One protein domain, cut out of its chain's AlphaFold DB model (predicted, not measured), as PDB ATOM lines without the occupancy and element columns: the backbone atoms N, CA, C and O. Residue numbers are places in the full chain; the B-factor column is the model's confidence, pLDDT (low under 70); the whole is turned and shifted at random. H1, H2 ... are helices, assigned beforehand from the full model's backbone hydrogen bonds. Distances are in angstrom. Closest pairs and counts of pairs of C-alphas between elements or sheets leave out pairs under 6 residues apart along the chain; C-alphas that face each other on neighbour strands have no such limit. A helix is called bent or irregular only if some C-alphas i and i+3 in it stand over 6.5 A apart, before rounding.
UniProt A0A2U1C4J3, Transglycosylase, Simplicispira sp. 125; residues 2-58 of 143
ATOM      1  N   PHE A   2     124.668 162.145 120.013       49.31
ATOM      2  CA  PHE A   2     124.450 161.373 121.244       49.31
ATOM      3  C   PHE A   2     124.884 159.918 121.019       49.31
ATOM      4  O   PHE A   2     124.294 159.216 120.204       49.31
ATOM      5  N   PHE A   3     125.917 159.459 121.726       54.94
ATOM      6  CA  PHE A   3     126.264 158.037 121.750       54.94
ATOM      7  C   PHE A   3     125.134 157.251 122.441       54.94
ATOM      8  O   PHE A   3     124.820 157.578 123.590       54.94
ATOM      9  N   PRO A   4     124.535 156.228 121.804       70.38
ATOM     10  CA  PRO A   4     123.443 155.466 122.401       70.38
ATOM     11  C   PRO A   4     123.901 154.758 123.684       70.38
ATOM     12  O   PRO A   4     125.017 154.236 123.763       70.38
ATOM     13  N   ALA A   5     123.030 154.739 124.698       65.19
ATOM     14  CA  ALA A   5     123.334 154.264 126.054       65.19
ATOM     15  C   ALA A   5     123.910 152.833 126.093       65.19
ATOM     16  O   ALA A   5     124.804 152.556 126.888       65.19
ATOM     17  N   PHE A   6     123.480 151.968 125.168       64.75
ATOM     18  CA  PHE A   6     123.977 150.599 124.992       64.75
ATOM     19  C   PHE A   6     125.480 150.512 124.671       64.75
ATOM     20  O   PHE A   6     126.175 149.619 125.157       64.75
ATOM     21  N   LEU A   7     126.021 151.451 123.885       61.41
ATOM     22  CA  LEU A   7     127.451 151.460 123.561       61.41
ATOM     23  C   LEU A   7     128.292 151.834 124.784       61.41
ATOM     24  O   LEU A   7     129.369 151.274 124.971       61.41
ATOM     25  N   ARG A   8     127.793 152.727 125.649       64.56
ATOM     26  CA  ARG A   8     128.498 153.146 126.871       64.56
ATOM     27  C   ARG A   8     128.609 152.010 127.887       64.56
ATOM     28  O   ARG A   8     129.684 151.806 128.446       64.56
ATOM     29  N   THR A   9     127.540 151.239 128.085       68.94
ATOM     30  CA  THR A   9     127.543 150.071 128.982       68.94
ATOM     31  C   THR A   9     128.439 148.953 128.464       68.94
ATOM     32  O   THR A   9     129.201 148.382 129.243       68.94
ATOM     33  N   ARG A  10     128.436 148.680 127.150       68.50
ATOM     34  CA  ARG A  10     129.366 147.697 126.567       68.50
ATOM     35  C   ARG A  10     130.821 148.142 126.661       68.50
ATOM     36  O   ARG A  10     131.668 147.315 126.978       68.50
ATOM     37  N   TRP A  11     131.105 149.430 126.475       65.38
ATOM     38  CA  TRP A  11     132.443 150.000 126.664       65.38
ATOM     39  C   TRP A  11     132.934 149.918 128.113       65.38
ATOM     40  O   TRP A  11     134.094 149.579 128.352       65.38
ATOM     41  N   ALA A  12     132.064 150.193 129.085       72.44
ATOM     42  CA  ALA A  12     132.394 150.063 130.502       72.44
ATOM     43  C   ALA A  12     132.674 148.599 130.889       72.44
ATOM     44  O   ALA A  12     133.664 148.318 131.568       72.44
ATOM     45  N   ALA A  13     131.861 147.662 130.394       71.44
ATOM     46  CA  ALA A  13     132.066 146.232 130.605       71.44
ATOM     47  C   ALA A  13     133.369 145.727 129.960       71.44
ATOM     48  O   ALA A  13     134.107 144.966 130.586       71.44
ATOM     49  N   LEU A  14     133.698 146.200 128.751       71.94
ATOM     50  CA  LEU A  14     134.953 145.870 128.067       71.94
ATOM     51  C   LEU A  14     136.173 146.373 128.844       71.94
ATOM     52  O   LEU A  14     137.136 145.632 129.017       71.94
ATOM     53  N   ARG A  15     136.117 147.609 129.358       72.56
ATOM     54  CA  ARG A  15     137.181 148.192 130.192       72.56
ATOM     55  C   ARG A  15     137.424 147.385 131.466       72.56
ATOM     56  O   ARG A  15     138.572 147.134 131.813       72.56
ATOM     57  N   LEU A  16     136.358 146.955 132.139       71.69
ATOM     58  CA  LEU A  16     136.442 146.128 133.348       71.69
ATOM     59  C   LEU A  16     136.976 144.719 133.061       71.69
ATOM     60  O   LEU A  16     137.796 144.211 133.823       71.69
ATOM     61  N   ALA A  17     136.546 144.099 131.960       70.19
ATOM     62  CA  ALA A  17     137.069 142.806 131.525       70.19
ATOM     63  C   ALA A  17     138.563 142.892 131.172       70.19
ATOM     64  O   ALA A  17     139.343 142.042 131.596       70.19
ATOM     65  N   PHE A  18     138.971 143.957 130.477       68.25
ATOM     66  CA  PHE A  18     140.364 144.225 130.127       68.25
ATOM     67  C   PHE A  18     141.236 144.474 131.369       68.25
ATOM     68  O   PHE A  18     142.296 143.872 131.509       68.25
ATOM     69  N   ALA A  19     140.755 145.283 132.320       69.75
ATOM     70  CA  ALA A  19     141.448 145.535 133.582       69.75
ATOM     71  C   ALA A  19     141.622 144.259 134.425       69.75
ATOM     72  O   ALA A  19     142.689 144.036 134.991       69.75
ATOM     73  N   ARG A  20     140.605 143.385 134.474       65.31
ATOM     74  CA  ARG A  20     140.690 142.085 135.166       65.31
ATOM     75  C   ARG A  20     141.620 141.097 134.465       65.31
ATOM     76  O   ARG A  20     142.286 140.324 135.147       65.31
ATOM     77  N   ALA A  21     141.672 141.116 133.134       63.72
ATOM     78  CA  ALA A  21     142.604 140.294 132.369       63.72
ATOM     79  C   ALA A  21     144.061 140.691 132.661       63.72
ATOM     80  O   ALA A  21     144.891 139.816 132.882       63.72
ATOM     81  N   LEU A  22     144.345 141.995 132.772       65.50
ATOM     82  CA  LEU A  22     145.676 142.526 133.090       65.50
ATOM     83  C   LEU A  22     146.171 142.154 134.504       65.50
ATOM     84  O   LEU A  22     147.372 142.106 134.741       65.50
ATOM     85  N   GLN A  23     145.256 141.873 135.439       69.31
ATOM     86  CA  GLN A  23     145.566 141.504 136.828       69.31
ATOM     87  C   GLN A  23     145.903 140.014 137.030       69.31
ATOM     88  O   GLN A  23     146.246 139.630 138.145       69.31
ATOM     89  N   ARG A  24     145.794 139.163 135.995       64.75
ATOM     90  CA  ARG A  24     146.102 137.718 136.075       64.75
ATOM     91  C   ARG A  24     147.070 137.279 134.966       64.75
ATOM     92  O   ARG A  24     146.635 136.662 133.985       64.75
ATOM     93  N   PRO A  25     148.374 137.581 135.097       60.94
ATOM     94  CA  PRO A  25     149.365 137.302 134.059       60.94
ATOM     95  C   PRO A  25     149.525 135.800 133.776       60.94
ATOM     96  O   PRO A  25     149.777 135.431 132.629       60.94
ATOM     97  N   GLU A  26     149.286 134.915 134.755       66.38
ATOM     98  CA  GLU A  26     149.391 133.460 134.561       66.38
ATOM     99  C   GLU A  26     148.360 132.884 133.574       66.38
ATOM    100  O   GLU A  26     148.628 131.884 132.910       66.38
ATOM    101  N   LYS A  27     147.194 133.527 133.426       59.97
ATOM    102  CA  LYS A  27     146.178 133.129 132.435       59.97
ATOM    103  C   LYS A  27     146.379 133.791 131.074       59.97
ATOM    104  O   LYS A  27     145.884 133.258 130.091       59.97
ATOM    105  N   LEU A  28     147.094 134.918 131.019       58.75
ATOM    106  CA  LEU A  28     147.506 135.581 129.776       58.75
ATOM    107  C   LEU A  28     148.682 134.856 129.102       58.75
ATOM    108  O   LEU A  28     148.740 134.806 127.875       58.75
ATOM    109  N   LEU A  29     149.562 134.240 129.897       64.12
ATOM    110  CA  LEU A  29     150.690 133.408 129.455       64.12
ATOM    111  C   LEU A  29     150.295 131.955 129.114       64.12
ATOM    112  O   LEU A  29     151.160 131.142 128.793       64.12
ATOM    113  N   SER A  30     149.006 131.604 129.173       79.44
ATOM    114  CA  SER A  30     148.535 130.278 128.771       79.44
ATOM    115  C   SER A  30     148.682 130.080 127.257       79.44
ATOM    116  O   SER A  30     148.394 130.974 126.464       79.44
ATOM    117  N   LEU A  31     149.058 128.872 126.823       79.44
ATOM    118  CA  LEU A  31     149.107 128.522 125.395       79.44
ATOM    119  C   LEU A  31     147.777 128.812 124.676       79.44
ATOM    120  O   LEU A  31     147.771 129.222 123.519       79.44
ATOM    121  N   HIS A  32     146.649 128.651 125.371       82.88
ATOM    122  CA  HIS A  32     145.326 128.897 124.804       82.88
ATOM    123  C   HIS A  32     145.042 130.390 124.580       82.88
ATOM    124  O   HIS A  32     144.513 130.763 123.534       82.88
ATOM    125  N   SER A  33     145.416 131.259 125.526       83.44
ATOM    126  CA  SER A  33     145.272 132.712 125.362       83.44
ATOM    127  C   SER A  33     146.210 133.252 124.285       83.44
ATOM    128  O   SER A  33     145.803 134.124 123.518       83.44
ATOM    129  N   LEU A  34     147.421 132.695 124.169       87.38
ATOM    130  CA  LEU A  34     148.362 133.024 123.096       87.38
ATOM    131  C   LEU A  34     147.802 132.644 121.715       87.38
ATOM    132  O   LEU A  34     147.874 133.434 120.776       87.38
ATOM    133  N   LEU A  35     147.194 131.459 121.600       90.69
ATOM    134  CA  LEU A  35     146.596 130.976 120.356       90.69
ATOM    135  C   LEU A  35     145.413 131.848 119.915       90.69
ATOM    136  O   LEU A  35     145.337 132.236 118.749       90.69
ATOM    137  N   TRP A  36     144.534 132.236 120.845       91.31
ATOM    138  CA  TRP A  36     143.457 133.189 120.553       91.31
ATOM    139  C   TRP A  36     143.976 134.571 120.157       91.31
ATOM    140  O   TRP A  36     143.428 135.181 119.239       91.31
ATOM    141  N   ALA A  37     145.035 135.060 120.803       90.88
ATOM    142  CA  ALA A  37     145.653 136.332 120.442       90.88
ATOM    143  C   ALA A  37     146.242 136.294 119.022       90.88
ATOM    144  O   ALA A  37     146.036 137.229 118.249       90.88
ATOM    145  N   LEU A  38     146.913 135.201 118.651       93.25
ATOM    146  CA  LEU A  38     147.498 135.020 117.321       93.25
ATOM    147  C   LEU A  38     146.417 134.915 116.233       93.25
ATOM    148  O   LEU A  38     146.533 135.552 115.186       93.25
ATOM    149  N   MET A  39     145.323 134.200 116.513       94.75
ATOM    150  CA  MET A  39     144.142 134.143 115.643       94.75
ATOM    151  C   MET A  39     143.494 135.520 115.456       94.75
ATOM    152  O   MET A  39     143.181 135.912 114.332       94.75
ATOM    153  N   ALA A  40     143.318 136.278 116.541       95.12
ATOM    154  CA  ALA A  40     142.760 137.626 116.481       95.12
ATOM    155  C   ALA A  40     143.667 138.586 115.692       95.12
ATOM    156  O   ALA A  40     143.170 139.371 114.882       95.12
ATOM    157  N   ALA A  41     144.988 138.497 115.876       94.88
ATOM    158  CA  ALA A  41     145.961 139.278 115.115       94.88
ATOM    159  C   ALA A  41     145.918 138.934 113.617       94.88
ATOM    160  O   ALA A  41     145.853 139.841 112.789       94.88
ATOM    161  N   GLY A  42     145.873 137.643 113.269       96.19
ATOM    162  CA  GLY A  42     145.748 137.182 111.884       96.19
ATOM    163  C   GLY A  42     144.453 137.649 111.217       96.19
ATOM    164  O   GLY A  42     144.489 138.177 110.107       96.19
ATOM    165  N   LEU A  43     143.316 137.541 111.914       96.62
ATOM    166  CA  LEU A  43     142.032 138.044 111.420       96.62
ATOM    167  C   LEU A  43     142.055 139.564 111.224       96.62
ATOM    168  O   LEU A  43     141.572 140.064 110.212       96.62
ATOM    169  N   THR A  44     142.643 140.299 112.168       96.38
ATOM    170  CA  THR A  44     142.776 141.759 112.069       96.38
ATOM    171  C   THR A  44     143.633 142.150 110.866       96.38
ATOM    172  O   THR A  44     143.238 143.030 110.104       96.38
ATOM    173  N   LEU A  45     144.765 141.472 110.651       95.12
ATOM    174  CA  LEU A  45     145.632 141.698 109.495       95.12
ATOM    175  C   LEU A  45     144.908 141.392 108.177       95.12
ATOM    176  O   LEU A  45     144.995 142.177 107.238       95.12
ATOM    177  N   LEU A  46     144.157 140.290 108.113       96.00
ATOM    178  CA  LEU A  46     143.376 139.924 106.931       96.00
ATOM    179  C   LEU A  46     142.319 140.984 106.603       96.00
ATOM    180  O   LEU A  46     142.228 141.434 105.463       96.00
ATOM    181  N   LEU A  47     141.536 141.401 107.602       96.81
ATOM    182  CA  LEU A  47     140.524 142.444 107.432       96.81
ATOM    183  C   LEU A  47     141.159 143.766 107.002       96.81
ATOM    184  O   LEU A  47     140.632 144.431 106.116       96.81
ATOM    185  N   TYR A  48     142.307 144.118 107.582       94.69
ATOM    186  CA  TYR A  48     143.075 145.287 107.172       94.69
ATOM    187  C   TYR A  48     143.465 145.208 105.691       94.69
ATOM    188  O   TYR A  48     143.152 146.121 104.933       94.69
ATOM    189  N   VAL A  49     144.057 144.094 105.243       94.44
ATOM    190  CA  VAL A  49     144.422 143.898 103.830       94.44
ATOM    191  C   VAL A  49     143.201 144.008 102.914       94.44
ATOM    192  O   VAL A  49     143.266 144.707 101.907       94.44
ATOM    193  N   LEU A  50     142.075 143.385 103.273       95.12
ATOM    194  CA  LEU A  50     140.834 143.460 102.491       95.12
ATOM    195  C   LEU A  50     140.306 144.893 102.364       95.12
ATOM    196  O   LEU A  50     139.858 145.287 101.287       95.12
ATOM    197  N   VAL A  51     140.395 145.685 103.436       95.50
ATOM    198  CA  VAL A  51     140.024 147.107 103.419       95.50
ATOM    199  C   VAL A  51     140.928 147.911 102.483       95.50
ATOM    200  O   VAL A  51     140.441 148.855 101.870       95.50
ATOM    201  N   LEU A  52     142.208 147.546 102.324       93.19
ATOM    202  CA  LEU A  52     143.146 148.258 101.444       93.19
ATOM    203  C   LEU A  52     142.955 147.973  99.947       93.19
ATOM    204  O   LEU A  52     143.355 148.807  99.133       93.19
ATOM    205  N   ILE A  53     142.343 146.847  99.563       89.62
ATOM    206  CA  ILE A  53     142.142 146.474  98.149       89.62
ATOM    207  C   ILE A  53     141.506 147.607  97.317       89.62
ATOM    208  O   ILE A  53     142.108 147.986  96.313       89.62
ATOM    209  N   PRO A  54     140.355 148.203  97.696       89.56
ATOM    210  CA  PRO A  54     139.738 149.272  96.904       89.56
ATOM    211  C   PRO A  54     140.541 150.583  96.868       89.56
ATOM    212  O   PRO A  54     140.297 151.406  95.990       89.56
ATOM    213  N   PHE A  55     141.484 150.796  97.793       87.00
ATOM    214  CA  PHE A  55     142.362 151.975  97.811       87.00
ATOM    215  C   PHE A  55     143.682 151.751  97.070       87.00
ATOM    216  O   PHE A  55     144.465 152.687  96.914       87.00
ATOM    217  N   THR A  56     143.952 150.522  96.635       86.75
ATOM    218  CA  THR A  56     145.184 150.191  95.925       86.75
ATOM    219  C   THR A  56     145.009 150.555  94.445       86.75
ATOM    220  O   THR A  56     144.112 150.003  93.805       86.75
ATOM    221  N   PRO A  57     145.826 151.474  93.886       82.25
ATOM    222  CA  PRO A  57     145.729 151.866  92.483       82.25
ATOM    223  C   PRO A  57     145.823 150.653  91.563       82.25
ATOM    224  O   PRO A  57     146.637 149.750  91.774       82.25
ATOM    225  N   GLY A  58     145.004 150.639  90.516       81.81
ATOM    226  CA  GLY A  58     145.046 149.568  89.536       81.81
ATOM    227  C   GLY A  58     146.254 149.705  88.610       81.81
ATOM    228  O   GLY A  58     146.825 150.778  88.428       81.81
TER     229      GLY A  58
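AT A GLANCE: This is residues 2 to 58 of the 143 residues of the protein "Transglycosylase" of Simplicispira sp. 125 (UniProt A0A2U1C4J3). Two long helices, H3 and H1, make an open flat V, with the short helix H2 at its corner and nothing between the arms. The 57 printed residues hold three named helices, in the order H1, H2, H3, and no named strand; the class is all helix. The whole is extended, with a radius of gyration of the C-alphas of 16.6 A and spans of 48 by 40 by 11 A.

HOW THE PARTS SIT: H3, residues 31 to 55, is close to but not clearly touching H2, residues 25 to 28; their closest C-alphas, of Lys 27 and Ser 33, are 7.1 A apart. H2 is likewise close to but not clearly touching H1, residues 5 to 22, the closest C-alphas being those of Leu 28 and Ala 21, 7.3 A. H1 and H3 are apart. Every O i to N i+4 pair is within hydrogen-bond range in H1, and 19 of 21 in H3; H2 is too short for one.

IN THESE COORDINATES: H3 is 36.8 A long, ending at C-alpha 55 (142.362, 151.975, 97.811), and only just irregular: C-alphas 51 and 54 are 6.9 A apart. H1, 26.2 A, begins at C-alpha 5 (123.334, 154.264, 126.054).

THE WHOLE: The farthest C-alphas, of Arg 24 and Gly 58, are 48.0 A apart. The printed part has no cut, and both links are tight. Residues 2 to 3, 5 to 11 and 18 to 29 have pLDDT under 70.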